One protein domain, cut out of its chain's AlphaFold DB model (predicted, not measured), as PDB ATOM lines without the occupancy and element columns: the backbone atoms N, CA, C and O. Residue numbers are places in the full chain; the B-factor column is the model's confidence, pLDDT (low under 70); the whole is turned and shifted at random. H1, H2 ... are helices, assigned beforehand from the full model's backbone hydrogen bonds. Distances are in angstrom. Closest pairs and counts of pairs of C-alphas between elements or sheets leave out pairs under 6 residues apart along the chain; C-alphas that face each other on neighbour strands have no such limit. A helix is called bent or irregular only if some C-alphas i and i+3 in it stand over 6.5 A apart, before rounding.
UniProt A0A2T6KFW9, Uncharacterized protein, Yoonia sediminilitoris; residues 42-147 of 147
ATOM      1  N   GLU A  42      36.957  12.311 -29.980       72.56
ATOM      2  CA  GLU A  42      37.552  11.942 -28.694       72.56
ATOM      3  C   GLU A  42      36.554  12.045 -27.533       72.56
ATOM      4  O   GLU A  42      36.569  11.223 -26.616       72.56
ATOM      5  N   GLU A  43      35.667  13.037 -27.565       71.75
ATOM      6  CA  GLU A  43      34.646  13.243 -26.539       71.75
ATOM      7  C   GLU A  43      33.513  12.233 -26.660       71.75
ATOM      8  O   GLU A  43      33.089  11.688 -25.647       71.75
ATOM      9  N   ALA A  44      33.077  11.933 -27.886       74.69
ATOM     10  CA  ALA A  44      32.096  10.885 -28.153       74.69
ATOM     11  C   ALA A  44      32.618   9.509 -27.715       74.69
ATOM     12  O   ALA A  44      31.892   8.723 -27.103       74.69
ATOM     13  N   LYS A  45      33.906   9.234 -27.958       79.31
ATOM     14  CA  LYS A  45      34.562   8.020 -27.470       79.31
ATOM     15  C   LYS A  45      34.624   7.987 -25.941       79.31
ATOM     16  O   LYS A  45      34.202   7.003 -25.347       79.31
ATOM     17  N   THR A  46      35.066   9.081 -25.316       79.31
ATOM     18  CA  THR A  46      35.109   9.200 -23.847       79.31
ATOM     19  C   THR A  46      33.720   8.995 -23.241       79.31
ATOM     20  O   THR A  46      33.575   8.284 -22.253       79.31
ATOM     21  N   LEU A  47      32.683   9.582 -23.844       77.56
ATOM     22  CA  LEU A  47      31.299   9.389 -23.425       77.56
ATOM     23  C   LEU A  47      30.883   7.919 -23.531       77.56
ATOM     24  O   LEU A  47      30.300   7.380 -22.595       77.56
ATOM     25  N   SER A  48      31.210   7.268 -24.644       80.38
ATOM     26  CA  SER A  48      30.885   5.856 -24.858       80.38
ATOM     27  C   SER A  48      31.546   4.965 -23.801       80.38
ATOM     28  O   SER A  48      30.898   4.080 -23.248       80.38
ATOM     29  N   GLU A  49      32.808   5.242 -23.459       81.81
ATOM     30  CA  GLU A  49      33.540   4.554 -22.385       81.81
ATOM     31  C   GLU A  49      32.891   4.783 -21.008       81.81
ATOM     32  O   GLU A  49      32.772   3.849 -20.215       81.81
ATOM     33  N   ILE A  50      32.415   6.002 -20.733       78.56
ATOM     34  CA  ILE A  50      31.695   6.327 -19.492       78.56
ATOM     35  C   ILE A  50      30.375   5.550 -19.407       78.56
ATOM     36  O   ILE A  50      30.096   4.940 -18.374       78.56
ATOM     37  N   ILE A  51      29.575   5.541 -20.478       77.38
ATOM     38  CA  ILE A  51      28.293   4.822 -20.532       77.38
ATOM     39  C   ILE A  51      28.516   3.317 -20.339       77.38
ATOM     40  O   ILE A  51      27.820   2.686 -19.542       77.38
ATOM     41  N   GLU A  52      29.515   2.740 -21.010       80.50
ATOM     42  CA  GLU A  52      29.855   1.321 -20.863       80.50
ATOM     43  C   GLU A  52      30.284   0.989 -19.424       80.50
ATOM     44  O   GLU A  52      29.812   0.002 -18.849       80.50
ATOM     45  N   ALA A  53      31.107   1.840 -18.805       79.19
ATOM     46  CA  ALA A  53      31.520   1.680 -17.413       79.19
ATOM     47  C   ALA A  53      30.322   1.734 -16.445       79.19
ATOM     48  O   ALA A  53      30.200   0.863 -15.577       79.19
ATOM     49  N   PHE A  54      29.405   2.692 -16.625       75.75
ATOM     50  CA  PHE A  54      28.190   2.804 -15.811       75.75
ATOM     51  C   PHE A  54      27.288   1.573 -15.949       75.75
ATOM     52  O   PHE A  54      26.888   0.978 -14.940       75.75
ATOM     53  N   ASN A  55      27.019   1.149 -17.185       76.94
ATOM     54  CA  ASN A  55      26.154   0.004 -17.476       76.94
ATOM     55  C   ASN A  55      26.757  -1.301 -16.940       76.94
ATOM     56  O   ASN A  55      26.052  -2.111 -16.332       76.94
ATOM     57  N   SER A  56      28.074  -1.484 -17.077       78.94
ATOM     58  CA  SER A  56      28.764  -2.686 -16.604       78.94
ATOM     59  C   SER A  56      28.805  -2.808 -15.079       78.94
ATOM     60  O   SER A  56      28.848  -3.936 -14.581       78.94
ATOM     61  N   ARG A  57      28.840  -1.699 -14.326       72.62
ATOM     62  CA  ARG A  57      28.963  -1.745 -12.855       72.62
ATOM     63  C   ARG A  57      27.634  -1.694 -12.123       72.62
ATOM     64  O   ARG A  57      27.486  -2.362 -11.101       72.62
ATOM     65  N   HIS A  58      26.671  -0.939 -12.641       67.50
ATOM     66  CA  HIS A  58      25.395  -0.727 -11.959       67.50
ATOM     67  C   HIS A  58      24.240  -1.539 -12.541       67.50
ATOM     68  O   HIS A  58      23.180  -1.590 -11.918       67.50
ATOM     69  N   GLY A  59      24.427  -2.191 -13.698       58.84
ATOM     70  CA  GLY A  59      23.348  -2.907 -14.386       58.84
ATOM     71  C   GLY A  59      22.160  -2.002 -14.729       58.84
ATOM     72  O   GLY A  59      21.050  -2.495 -14.910       58.84
ATOM     73  N   ALA A  60      22.387  -0.687 -14.739       62.06
ATOM     74  CA  ALA A  60      21.430   0.322 -15.153       62.06
ATOM     75  C   ALA A  60      21.500   0.480 -16.676       62.06
ATOM     76  O   ALA A  60      22.542   0.226 -17.274       62.06
ATOM     77  N   GLU A  61      20.400   0.899 -17.295       63.28
ATOM     78  CA  GLU A  61      20.343   1.267 -18.712       63.28
ATOM     79  C   GLU A  61      20.669   2.758 -18.839       63.28
ATOM     80  O   GLU A  61      19.795   3.569 -19.123       63.28
ATOM     81  N   PHE A  62      21.913   3.140 -18.547       69.88
ATOM     82  CA  PHE A  62      22.367   4.505 -18.798       69.88
ATOM     83  C   PHE A  62      22.318   4.727 -20.311       69.88
ATOM     84  O   PHE A  62      23.039   4.068 -21.069       69.88
ATOM     85  N   SER A  63      21.412   5.602 -20.740       69.88
ATOM     86  CA  SER A  63      21.144   5.870 -22.149       69.88
ATOM     87  C   SER A  63      21.761   7.198 -22.588       69.88
ATOM     88  O   SER A  63      22.155   8.035 -21.773       69.88
ATOM     89  N   GLU A  64      21.822   7.424 -23.897       69.00
ATOM     90  CA  GLU A  64      22.184   8.736 -24.442       69.00
ATOM     91  C   GLU A  64      21.183   9.823 -24.001       69.00
ATOM     92  O   GLU A  64      21.572  10.964 -23.770       69.00
ATOM     93  N   GLU A  65      19.915   9.477 -23.758       69.12
ATOM     94  CA  GLU A  65      18.902  10.418 -23.256       69.12
ATOM     95  C   GLU A  65      19.232  10.930 -21.848       69.12
ATOM     96  O   GLU A  65      18.996  12.096 -21.516       69.12
ATOM     97  N   ASP A  66      19.815  10.073 -21.013       72.19
ATOM     98  CA  ASP A  66      20.303  10.472 -19.700       72.19
ATOM     99  C   ASP A  66      21.496  11.418 -19.813       72.19
ATOM    100  O   ASP A  66      21.592  12.377 -19.043       72.19
ATOM    101  N   TYR A  67      22.365  11.207 -20.807       72.50
ATOM    102  CA  TYR A  67      23.467  12.120 -21.097       72.50
ATOM    103  C   TYR A  67      22.973  13.536 -21.416       72.50
ATOM    104  O   TYR A  67      23.501  14.513 -20.878       72.50
ATOM    105  N   ILE A  68      21.922  13.651 -22.228       73.62
ATOM    106  CA  ILE A  68      21.337  14.942 -22.624       73.62
ATOM    107  C   ILE A  68      20.882  15.742 -21.398       73.62
ATOM    108  O   ILE A  68      21.028  16.964 -21.354       73.62
ATOM    109  N   ARG A  69      20.410  15.070 -20.342       75.38
ATOM    110  CA  ARG A  69      20.059  15.732 -19.076       75.38
ATOM    111  C   ARG A  69      21.287  16.291 -18.351       75.38
ATOM    112  O   ARG A  69      21.205  17.388 -17.800       75.38
ATOM    113  N   PHE A  70      22.427  15.597 -18.363       74.56
ATOM    114  CA  PHE A  70      23.675  16.160 -17.823       74.56
ATOM    115  C   PHE A  70      24.210  17.307 -18.678       74.56
ATOM    116  O   PHE A  70      24.772  18.261 -18.144       74.56
ATOM    117  N   GLU A  71      24.037  17.230 -19.997       74.94
ATOM    118  CA  GLU A  71      24.388  18.329 -20.890       74.94
ATOM    119  C   GLU A  71      23.555  19.575 -20.574       74.94
ATOM    120  O   GLU A  71      24.117  20.661 -20.452       74.94
ATOM    121  N   ALA A  72      22.247  19.416 -20.358       75.69
ATOM    122  CA  ALA A  72      21.370  20.509 -19.953       75.69
ATOM    123  C   ALA A  72      21.833  21.151 -18.636       75.69
ATOM    124  O   ALA A  72      21.862  22.373 -18.531       75.69
ATOM    125  N   VAL A  73      22.275  20.346 -17.660       79.00
ATOM    126  CA  VAL A  73      22.889  20.857 -16.420       79.00
ATOM    127  C   VAL A  73      24.171  21.641 -16.709       79.00
ATOM    128  O   VAL A  73      24.401  22.682 -16.103       79.00
ATOM    129  N   ASN A  74      25.009  21.170 -17.633       77.50
ATOM    130  CA  ASN A  74      26.227  21.881 -18.014       77.50
ATOM    131  C   ASN A  74      25.915  23.222 -18.702       77.50
ATOM    132  O   ASN A  74      26.550  24.227 -18.401       77.50
ATOM    133  N   GLN A  75      24.917  23.258 -19.589       73.56
ATOM    134  CA  GLN A  75      24.472  24.499 -20.227       73.56
ATOM    135  C   GLN A  75      23.861  25.475 -19.226       73.56
ATOM    136  O   GLN A  75      24.187  26.648 -19.272       73.56
ATOM    137  N   ASP A  76      23.057  24.994 -18.284       79.31
ATOM    138  CA  ASP A  76      22.480  25.804 -17.204       79.31
ATOM    139  C   ASP A  76      23.561  26.419 -16.292       79.31
ATOM    140  O   ASP A  76      23.377  27.497 -15.727       79.31
ATOM    141  N   ILE A  77      24.721  25.763 -16.158       77.50
ATOM    142  CA  ILE A  77      25.893  26.352 -15.496       77.50
ATOM    143  C   ILE A  77      26.544  27.412 -16.388       77.50
ATOM    144  O   ILE A  77      26.939  28.445 -15.872       77.50
ATOM    145  N   LEU A  78      26.662  27.188 -17.697       73.00
ATOM    146  CA  LEU A  78      27.274  28.143 -18.632       73.00
ATOM    147  C   LEU A  78      26.415  29.379 -18.926       73.00
ATOM    148  O   LEU A  78      26.976  30.426 -19.226       73.00
ATOM    149  N   ASP A  79      25.090  29.248 -18.869       73.81
ATOM    150  CA  ASP A  79      24.131  30.344 -19.057       73.81
ATOM    151  C   ASP A  79      24.207  31.364 -17.907       73.81
ATOM    152  O   ASP A  79      23.832  32.521 -18.060       73.81
ATOM    153  N   ASP A  80      24.754  30.959 -16.758       78.94
ATOM    154  CA  ASP A  80      25.085  31.871 -15.670       78.94
ATOM    155  C   ASP A  80      26.352  32.665 -16.027       78.94
ATOM    156  O   ASP A  80      27.466  32.127 -16.024       78.94
ATOM    157  N   ASP A  81      26.184  33.966 -16.295       72.25
ATOM    158  CA  ASP A  81      27.270  34.912 -16.590       72.25
ATOM    159  C   ASP A  81      28.443  34.779 -15.604       72.25
ATOM    160  O   ASP A  81      29.608  34.796 -16.002       72.25
ATOM    161  N   THR A  82      28.157  34.541 -14.318       77.06
ATOM    162  CA  THR A  82      29.188  34.387 -13.283       77.06
ATOM    163  C   THR A  82      30.103  33.201 -13.581       77.06
ATOM    164  O   THR A  82      31.311  33.263 -13.350       77.06
ATOM    165  N   TRP A  83      29.540  32.095 -14.064       79.62
ATOM    166  CA  TRP A  83      30.281  30.880 -14.390       79.62
ATOM    167  C   TRP A  83      31.041  31.010 -15.698       79.62
ATOM    168  O   TRP A  83      32.203  30.599 -15.744       79.62
ATOM    169  N   ALA A  84      30.436  31.621 -16.718       75.12
ATOM    170  CA  ALA A  84      31.120  31.935 -17.967       75.12
ATOM    171  C   ALA A  84      32.349  32.824 -17.708       75.12
ATOM    172  O   ALA A  84      33.464  32.491 -18.118       75.12
ATOM    173  N   GLU A  85      32.189  33.891 -16.920       75.69
ATOM    174  CA  GLU A  85      33.291  34.764 -16.514       75.69
ATOM    175  C   GLU A  85      34.320  34.033 -15.645       75.69
ATOM    176  O   GLU A  85      35.526  34.246 -15.808       75.69
ATOM    177  N   MET A  86      33.882  33.165 -14.725       78.25
ATOM    178  CA  MET A  86      34.801  32.404 -13.878       78.25
ATOM    179  C   MET A  86      35.665  31.445 -14.696       78.25
ATOM    180  O   MET A  86      36.872  31.393 -14.456       78.25
ATOM    181  N   LEU A  87      35.078  30.733 -15.657       78.56
ATOM    182  CA  LEU A  87      35.776  29.780 -16.524       78.56
ATOM    183  C   LEU A  87      36.786  30.463 -17.455       78.56
ATOM    184  O   LEU A  87      37.827  29.876 -17.737       78.56
ATOM    185  N   LEU A  88      36.507  31.693 -17.895       75.56
ATOM    186  CA  LEU A  88      37.382  32.453 -18.794       75.56
ATOM    187  C   LEU A  88      38.512  33.192 -18.067       75.56
ATOM    188  O   LEU A  88      39.626  33.283 -18.580       75.56
ATOM    189  N   ASN A  89      38.237  33.747 -16.883       78.31
ATOM    190  CA  ASN A  89      39.164  34.661 -16.206       78.31
ATOM    191  C   ASN A  89      40.047  34.004 -15.133       78.31
ATOM    192  O   ASN A  89      40.983  34.644 -14.651       78.31
ATOM    193  N   ASN A  90      39.764  32.766 -14.715       78.44
ATOM    194  CA  ASN A  90      40.496  32.092 -13.633       78.44
ATOM    195  C   ASN A  90      41.276  30.869 -14.143       78.44
ATOM    196  O   ASN A  90      40.951  30.301 -15.182       78.44
ATOM    197  N   ASP A  91      42.306  30.440 -13.398       75.69
ATOM    198  CA  ASP A  91      43.050  29.218 -13.735       75.69
ATOM    199  C   ASP A  91      42.106  28.005 -13.644       75.69
ATOM    200  O   ASP A  91      41.366  27.867 -12.660       75.69
ATOM    201  N   PRO A  92      42.131  27.094 -14.633       72.44
ATOM    202  CA  PRO A  92      41.244  25.939 -14.652       72.44
ATOM    203  C   PRO A  92      41.364  25.079 -13.389       72.44
ATOM    204  O   PRO A  92      40.372  24.489 -12.980       72.44
ATOM    205  N   ARG A  93      42.523  25.051 -12.715       75.81
ATOM    206  CA  ARG A  93      42.720  24.286 -11.471       75.81
ATOM    207  C   ARG A  93      41.987  24.877 -10.267       75.81
ATOM    208  O   ARG A  93      41.662  24.134  -9.346       75.81
ATOM    209  N   ASP A  94      41.721  26.180 -10.266       81.69
ATOM    210  CA  ASP A  94      40.963  26.853  -9.204       81.69
ATOM    211  C   ASP A  94      39.447  26.769  -9.444       81.69
ATOM    212  O   ASP A  94      38.660  26.685  -8.494       81.69
ATOM    213  N   VAL A  95      39.027  26.759 -10.716       81.69
ATOM    214  CA  VAL A  95      37.607  26.679 -11.103       81.69
ATOM    215  C   VAL A  95      37.094  25.248 -11.072       81.69
ATOM    216  O   VAL A  95      35.970  25.030 -10.628       81.69
ATOM    217  N   GLN A  96      37.913  24.278 -11.484       80.94
ATOM    218  CA  GLN A  96      37.554  22.862 -11.557       80.94
ATOM    219  C   GLN A  96      36.867  22.344 -10.279       80.94
ATOM    220  O   GLN A  96      35.706  21.957 -10.383       80.94
ATOM    221  N   PRO A  97      37.442  22.442  -9.063       84.19
ATOM    222  CA  PRO A  97      36.786  21.916  -7.860       84.19
ATOM    223  C   PRO A  97      35.464  22.623  -7.518       84.19
ATOM    224  O   PRO A  97      34.575  22.027  -6.905       84.19
ATOM    225  N   ARG A  98      35.305  23.898  -7.901       84.25
ATOM    226  CA  ARG A  98      34.058  24.650  -7.689       84.25
ATOM    227  C   ARG A  98      32.989  24.248  -8.695       84.25
ATOM    228  O   ARG A  98      31.847  24.023  -8.302       84.25
ATOM    229  N   PHE A  99      33.372  24.149  -9.965       83.62
ATOM    230  CA  PHE A  99      32.519  23.648 -11.034       83.62
ATOM    231  C   PHE A  99      32.048  22.239 -10.699       83.62
ATOM    232  O   PHE A  99      30.868  21.932 -10.827       83.62
ATOM    233  N   GLU A 100      32.950  21.404 -10.183       84.25
ATOM    234  CA  GLU A 100      32.613  20.045  -9.815       84.25
ATOM    235  C   GLU A 100      31.528  19.992  -8.740       84.25
ATOM    236  O   GLU A 100      30.526  19.295  -8.902       84.25
ATOM    237  N   ALA A 101      31.694  20.770  -7.667       85.56
ATOM    238  CA  ALA A 101      30.720  20.853  -6.585       85.56
ATOM    239  C   ALA A 101      29.335  21.323  -7.068       85.56
ATOM    240  O   ALA A 101      28.321  20.727  -6.693       85.56
ATOM    241  N   GLU A 102      29.280  22.354  -7.916       84.06
ATOM    242  CA  GLU A 102      28.011  22.858  -8.453       84.06
ATOM    243  C   GLU A 102      27.382  21.907  -9.470       84.06
ATOM    244  O   GLU A 102      26.178  21.655  -9.403       84.06
ATOM    245  N   PHE A 103      28.172  21.288 -10.344       83.06
ATOM    246  CA  PHE A 103      27.665  20.303 -11.294       83.06
ATOM    247  C   PHE A 103      27.041  19.105 -10.578       83.06
ATOM    248  O   PHE A 103      25.937  18.698 -10.929       83.06
ATOM    249  N   ILE A 104      27.669  18.579  -9.520       83.94
ATOM    250  CA  ILE A 104      27.080  17.499  -8.707       83.94
ATOM    251  C   ILE A 104      25.770  17.955  -8.078       83.94
ATOM    252  O   ILE A 104      24.784  17.220  -8.091       83.94
ATOM    253  N   ARG A 105      25.744  19.169  -7.525       84.62
ATOM    254  CA  ARG A 105      24.554  19.725  -6.881       84.62
ATOM    255  C   ARG A 105      23.389  19.849  -7.862       84.62
ATOM    256  O   ARG A 105      22.287  19.413  -7.530       84.62
ATOM    257  N   ARG A 106      23.623  20.408  -9.051       82.19
ATOM    258  CA  ARG A 106      22.595  20.571 -10.090       82.19
ATOM    259  C   ARG A 106      22.199  19.235 -10.713       82.19
ATOM    260  O   ARG A 106      21.014  18.986 -10.896       82.19
ATOM    261  N   THR A 107      23.150  18.323 -10.898       79.44
ATOM    262  CA  THR A 107      22.896  16.935 -11.315       79.44
ATOM    263  C   THR A 107      21.965  16.230 -10.331       79.44
ATOM    264  O   THR A 107      20.931  15.704 -10.720       79.44
ATOM    265  N   ILE A 108      22.257  16.273  -9.029       80.94
ATOM    266  CA  ILE A 108      21.394  15.676  -8.000       80.94
ATOM    267  C   ILE A 108      19.966  16.236  -8.064       80.94
ATOM    268  O   ILE A 108      19.007  15.492  -7.869       80.94
ATOM    269  N   GLN A 109      19.811  17.530  -8.349       80.44
ATOM    270  CA  GLN A 109      18.496  18.151  -8.504       80.44
ATOM    271  C   GLN A 109      17.794  17.706  -9.793       80.44
ATOM    272  O   GLN A 109      16.615  17.353  -9.746       80.44
ATOM    273  N   ALA A 110      18.514  17.660 -10.915       74.25
ATOM    274  CA  ALA A 110      17.995  17.232 -12.213       74.25
ATOM    275  C   ALA A 110      17.553  15.758 -12.203       74.25
ATOM    276  O   ALA A 110      16.500  15.418 -12.742       74.25
ATOM    277  N   PHE A 111      18.305  14.897 -11.515       73.38
ATOM    278  CA  PHE A 111      18.040  13.461 -11.408       73.38
ATOM    279  C   PHE A 111      17.284  13.065 -10.131       73.38
ATOM    280  O   PHE A 111      17.163  11.882  -9.835       73.38
ATOM    281  N   HIS A 112      16.701  14.015  -9.389       72.25
ATOM    282  CA  HIS A 112      15.956  13.714  -8.156       72.25
ATOM    283  C   HIS A 112      14.772  12.748  -8.380       72.25
ATOM    284  O   HIS A 112      14.385  12.014  -7.471       72.25
ATOM    285  N   ARG A 113      14.170  12.732  -9.582       67.88
ATOM    286  CA  ARG A 113      13.101  11.773  -9.937       67.88
ATOM    287  C   ARG A 113      13.627  10.371 -10.266       67.88
ATOM    288  O   ARG A 113      12.850   9.425 -10.169       67.88
ATOM    289  N   ASP A 114      14.914  10.237 -10.577       70.56
ATOM    290  CA  ASP A 114      15.581   8.998 -10.982       70.56
ATOM    291  C   ASP A 114      16.632   8.591  -9.933       70.56
ATOM    292  O   ASP A 114      17.843   8.739 -10.100       70.56
ATOM    293  N   GLY A 115      16.157   8.046  -8.809       69.12
ATOM    294  CA  GLY A 115      17.021   7.655  -7.688       69.12
ATOM    295  C   GLY A 115      18.050   6.569  -8.035       69.12
ATOM    296  O   GLY A 115      19.127   6.546  -7.442       69.12
ATOM    297  N   ALA A 116      17.762   5.701  -9.011       72.38
ATOM    298  CA  ALA A 116      18.722   4.711  -9.512       72.38
ATOM    299  C   ALA A 116      19.930   5.391 -10.173       72.38
ATOM    300  O   ALA A 116      21.072   5.017  -9.912       72.38
ATOM    301  N   MET A 117      19.661   6.441 -10.947       73.00
ATOM    302  CA  MET A 117      20.655   7.230 -11.658       73.00
ATOM    303  C   MET A 117      21.532   8.035 -10.706       73.00
ATOM    304  O   MET A 117      22.760   7.962 -10.747       73.00
ATOM    305  N   GLN A 118      20.891   8.753  -9.783       75.50
ATOM    306  CA  GLN A 118      21.582   9.500  -8.741       75.50
ATOM    307  C   GLN A 118      22.480   8.579  -7.905       75.50
ATOM    308  O   GLN A 118      23.623   8.920  -7.608       75.50
ATOM    309  N   ASN A 119      21.974   7.401  -7.536       76.25
ATOM    310  CA  ASN A 119      22.722   6.436  -6.747       76.25
ATOM    311  C   ASN A 119      23.891   5.822  -7.534       76.25
ATOM    312  O   ASN A 119      24.978   5.713  -6.979       76.25
ATOM    313  N   ALA A 120      23.712   5.488  -8.816       75.56
ATOM    314  CA  ALA A 120      24.802   5.021  -9.676       75.56
ATOM    315  C   ALA A 120      25.907   6.084  -9.807       75.56
ATOM    316  O   ALA A 120      27.075   5.801  -9.559       75.56
ATOM    317  N   PHE A 121      25.530   7.337 -10.076       76.25
ATOM    318  CA  PHE A 121      26.464   8.465 -10.149       76.25
ATOM    319  C   PHE A 121      27.213   8.723  -8.828       76.25
ATOM    320  O   PHE A 121      28.374   9.129  -8.834       76.25
ATOM    321  N   MET A 122      26.566   8.501  -7.680       79.81
ATOM    322  CA  MET A 122      27.205   8.647  -6.367       79.81
ATOM    323  C   MET A 122      28.113   7.474  -5.993       79.81
ATOM    324  O   MET A 122      29.080   7.677  -5.260       79.81
ATOM    325  N   GLN A 123      27.784   6.259  -6.433       81.12
ATOM    326  CA  GLN A 123      28.540   5.049  -6.108       81.12
ATOM    327  C   GLN A 123      29.777   4.883  -6.993       81.12
ATOM    328  O   GLN A 123      30.796   4.385  -6.510       81.12
ATOM    329  N   ASP A 124      29.716   5.323  -8.251       79.81
ATOM    330  CA  ASP A 124      30.833   5.210  -9.182       79.81
ATOM    331  C   ASP A 124      31.683   6.482  -9.224       79.81
ATOM    332  O   ASP A 124      31.458   7.398 -10.019       79.81
ATOM    333  N   GLN A 125      32.682   6.542  -8.344       81.56
ATOM    334  CA  GLN A 125      33.589   7.683  -8.287       81.56
ATOM    335  C   GLN A 125      34.407   7.837  -9.580       81.56
ATOM    336  O   GLN A 125      34.582   8.951 -10.052       81.56
ATOM    337  N   GLU A 126      34.858   6.739 -10.187       81.56
ATOM    338  CA  GLU A 126      35.712   6.788 -11.381       81.56
ATOM    339  C   GLU A 126      34.943   7.277 -12.614       81.56
ATOM    340  O   GLU A 126      35.401   8.176 -13.322       81.56
ATOM    341  N   ALA A 127      33.745   6.736 -12.848       76.12
ATOM    342  CA  ALA A 127      32.894   7.163 -13.953       76.12
ATOM    343  C   ALA A 127      32.405   8.603 -13.760       76.12
ATOM    344  O   ALA A 127      32.359   9.381 -14.718       76.12
ATOM    345  N   ARG A 128      32.132   8.996 -12.509       81.31
ATOM    346  CA  ARG A 128      31.871  10.390 -12.158       81.31
ATOM    347  C   ARG A 128      33.064  11.276 -12.503       81.31
ATOM    348  O   ARG A 128      32.868  12.218 -13.254       81.31
ATOM    349  N   ASP A 129      34.270  10.989 -12.020       83.88
ATOM    350  CA  ASP A 129      35.479  11.782 -12.296       83.88
ATOM    351  C   ASP A 129      35.744  11.946 -13.808       83.88
ATOM    352  O   ASP A 129      36.101  13.035 -14.271       83.88
ATOM    353  N   MET A 130      35.520  10.895 -14.605       82.19
ATOM    354  CA  MET A 130      35.610  10.967 -16.069       82.19
ATOM    355  C   MET A 130      34.531  11.876 -16.676       82.19
ATOM    356  O   MET A 130      34.843  12.716 -17.526       82.19
ATOM    357  N   LEU A 131      33.281  11.765 -16.210       81.06
ATOM    358  CA  LEU A 131      32.179  12.630 -16.638       81.06
ATOM    359  C   LEU A 131      32.443  14.093 -16.264       81.06
ATOM    360  O   LEU A 131      32.278  14.972 -17.107       81.06
ATOM    361  N   MET A 132      32.915  14.358 -15.043       83.31
ATOM    362  CA  MET A 132      33.263  15.704 -14.576       83.31
ATOM    363  C   MET A 132      34.326  16.339 -15.475       83.31
ATOM    364  O   MET A 132      34.170  17.478 -15.911       83.31
ATOM    365  N   GLN A 133      35.385  15.595 -15.802       84.25
ATOM    366  CA  GLN A 133      36.453  16.071 -16.684       84.25
ATOM    367  C   GLN A 133      35.973  16.328 -18.115       84.25
ATOM    368  O   GLN A 133      36.452  17.260 -18.766       84.25
ATOM    369  N   LEU A 134      35.062  15.499 -18.631       83.88
ATOM    370  CA  LEU A 134      34.446  15.710 -19.941       83.88
ATOM    371  C   LEU A 134      33.592  16.987 -19.936       83.88
ATOM    372  O   LEU A 134      33.764  17.848 -20.799       83.88
ATOM    373  N   MET A 135      32.727  17.141 -18.932       82.50
ATOM    374  CA  MET A 135      31.831  18.293 -18.798       82.50
ATOM    375  C   MET A 135      32.589  19.594 -18.574       82.50
ATOM    376  O   MET A 135      32.264  20.589 -19.213       82.50
ATOM    377  N   PHE A 136      33.638  19.583 -17.750       83.75
ATOM    378  CA  PHE A 136      34.486  20.749 -17.518       83.75
ATOM    379  C   PHE A 136      35.217  21.188 -18.793       83.75
ATOM    380  O   PHE A 136      35.168  22.361 -19.154       83.75
ATOM    381  N   ARG A 137      35.832  20.252 -19.535       82.38
ATOM    382  CA  ARG A 137      36.457  20.566 -20.837       82.38
ATOM    383  C   ARG A 137      35.450  21.160 -21.819       82.38
ATOM    384  O   ARG A 137      35.765  22.119 -22.523       82.38
ATOM    385  N   ARG A 138      34.232  20.618 -21.834       79.69
ATOM    386  CA  ARG A 138      33.135  21.131 -22.657       79.69
ATOM    387  C   ARG A 138      32.665  22.513 -22.201       79.69
ATOM    388  O   ARG A 138      32.369  23.344 -23.056       79.69
ATOM    389  N   ALA A 139      32.625  22.761 -20.894       78.38
ATOM    390  CA  ALA A 139      32.247  24.037 -20.301       78.38
ATOM    391  C   ALA A 139      33.241  25.144 -20.667       78.38
ATOM    392  O   ALA A 139      32.836  26.175 -21.193       78.38
ATOM    393  N   VAL A 140      34.542  24.891 -20.502       80.06
ATOM    394  CA  VAL A 140      35.604  25.828 -20.905       80.06
ATOM    395  C   VAL A 140      35.492  26.163 -22.394       80.06
ATOM    396  O   VAL A 140      35.419  27.335 -22.750       80.06
ATOM    397  N   ARG A 141      35.361  25.151 -23.263       77.31
ATOM    398  CA  ARG A 141      35.193  25.373 -24.710       77.31
ATOM    399  C   ARG A 141      33.911  26.145 -25.043       77.31
ATOM    400  O   ARG A 141      33.895  26.942 -25.978       77.31
ATOM    401  N   GLY A 142      32.821  25.867 -24.328       71.81
ATOM    402  CA  GLY A 142      31.551  26.573 -24.481       71.81
ATOM    403  C   GLY A 142      31.688  28.053 -24.135       71.81
ATOM    404  O   GLY A 142      31.281  28.896 -24.929       71.81
ATOM    405  N   ALA A 143      32.340  28.356 -23.012       70.38
ATOM    406  CA  ALA A 143      32.624  29.721 -22.586       70.38
ATOM    407  C   ALA A 143      33.544  30.456 -23.583       70.38
ATOM    408  O   ALA A 143      33.266  31.596 -23.937       70.38
ATOM    409  N   GLU A 144      34.579  29.793 -24.117       68.56
ATOM    410  CA  GLU A 144      35.475  30.368 -25.140       68.56
ATOM    411  C   GLU A 144      34.768  30.713 -26.459       68.56
ATOM    412  O   GLU A 144      35.216  31.606 -27.171       68.56
ATOM    413  N   ARG A 145      33.690  30.003 -26.820       64.62
ATOM    414  CA  ARG A 145      32.893  30.302 -28.026       64.62
ATOM    415  C   ARG A 145      31.814  31.358 -27.798       64.62
ATOM    416  O   ARG A 145      31.295  31.886 -28.778       64.62
ATOM    417  N   ALA A 146      31.418  31.574 -26.545       59.09
ATOM    418  CA  ALA A 146      30.400  32.546 -26.165       59.09
ATOM    419  C   ALA A 146      30.976  33.960 -25.944       59.09
ATOM    420  O   ALA A 146      30.212  34.923 -25.985       59.09
ATOM    421  N   ALA A 147      32.294  34.069 -25.724       51.59
ATOM    422  CA  ALA A 147      33.056  35.320 -25.635       51.59
ATOM    423  C   ALA A 147      33.419  35.897 -27.015       51.59
ATOM    424  O   ALA A 147      33.453  37.144 -27.128       51.59
TER     425      ALA A 147
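Overview. This is residues 42 to 147 of the 147 residues of an uncharacterized protein of Yoonia sediminilitoris (UniProt A0A2T6KFW9). The long last helix, H6, is the core of this domain, and H2 and H4 cross it and each other, each of the three touching the other two. H1 packs on residues 127 to 134 of H6, running opposite ways, while H3 crosses residues 139 to 144 of H6 and H5 makes a corner before it. The 106 printed residues, with six named helices in the order H1 to H6 and no named strand, are all helix in class. The whole is compact, with a radius of gyration of the C-alphas of 13.6 A and spans of 41 by 29 by 22 A.

Arrangement. H1, residues 42 to 58, touches H6, residues 125 to 146, at a shallow tilt of 29 degrees, opposite ways; their closest C-alphas, of Ile 50 and Ala 127, are 5.7 A apart. H2, residues 64 to 78, touches residues 135 to 143 of H6 at a steep tilt of 52 degrees, the closest C-alphas being Leu 78 and Ala 139, 6.7 A. H3, residues 81 to 89, touches H6 about perpendicular at 88 degrees, with Ala 84 and Ala 143 the closest C-alphas at 5.3 A. H4, residues 92 to 110, touches H2 at a steep tilt of 56 degrees, closest at C-alphas 106 and 73, 6.3 A. H4 also touches H6, only just about perpendicular at 72 degrees, closest at C-alphas 100 and 132, 6.5 A. H5, residues 115 to 123, and H6 only just touch, with 3 pairs of C-alphas within 8 A, and touch only at the corner, closest at C-alphas 121 and 128, 6.1 A. Every O i to N i+4 pair is within hydrogen-bond range in H1, H2, H3, H5 and H6, against 13 of 15 in H4.

Along the chain. H1 begins at C-alpha 42 (37.552, 11.942, -28.694) and is 24.3 A long; H2 is 20.9 A, and H3 and H5 are 11.9 A each. H4, 24.9 A, has a kink of 27 degrees near residue 99 and is irregular, but only just: C-alphas 94 and 97 are 6.6 A apart. H6, 30.8 A, ends at C-alpha 146 (30.400, 32.546, -26.165).

Size, cuts and confidence. The two C-alphas farthest apart, of Gly 59 and Ala 147, are 41.0 A apart. The printed part has no cut, and its five links between helices are tight. The model's pLDDT is under 70 at residues 58 to 65, 113, 115 and 144 to 147.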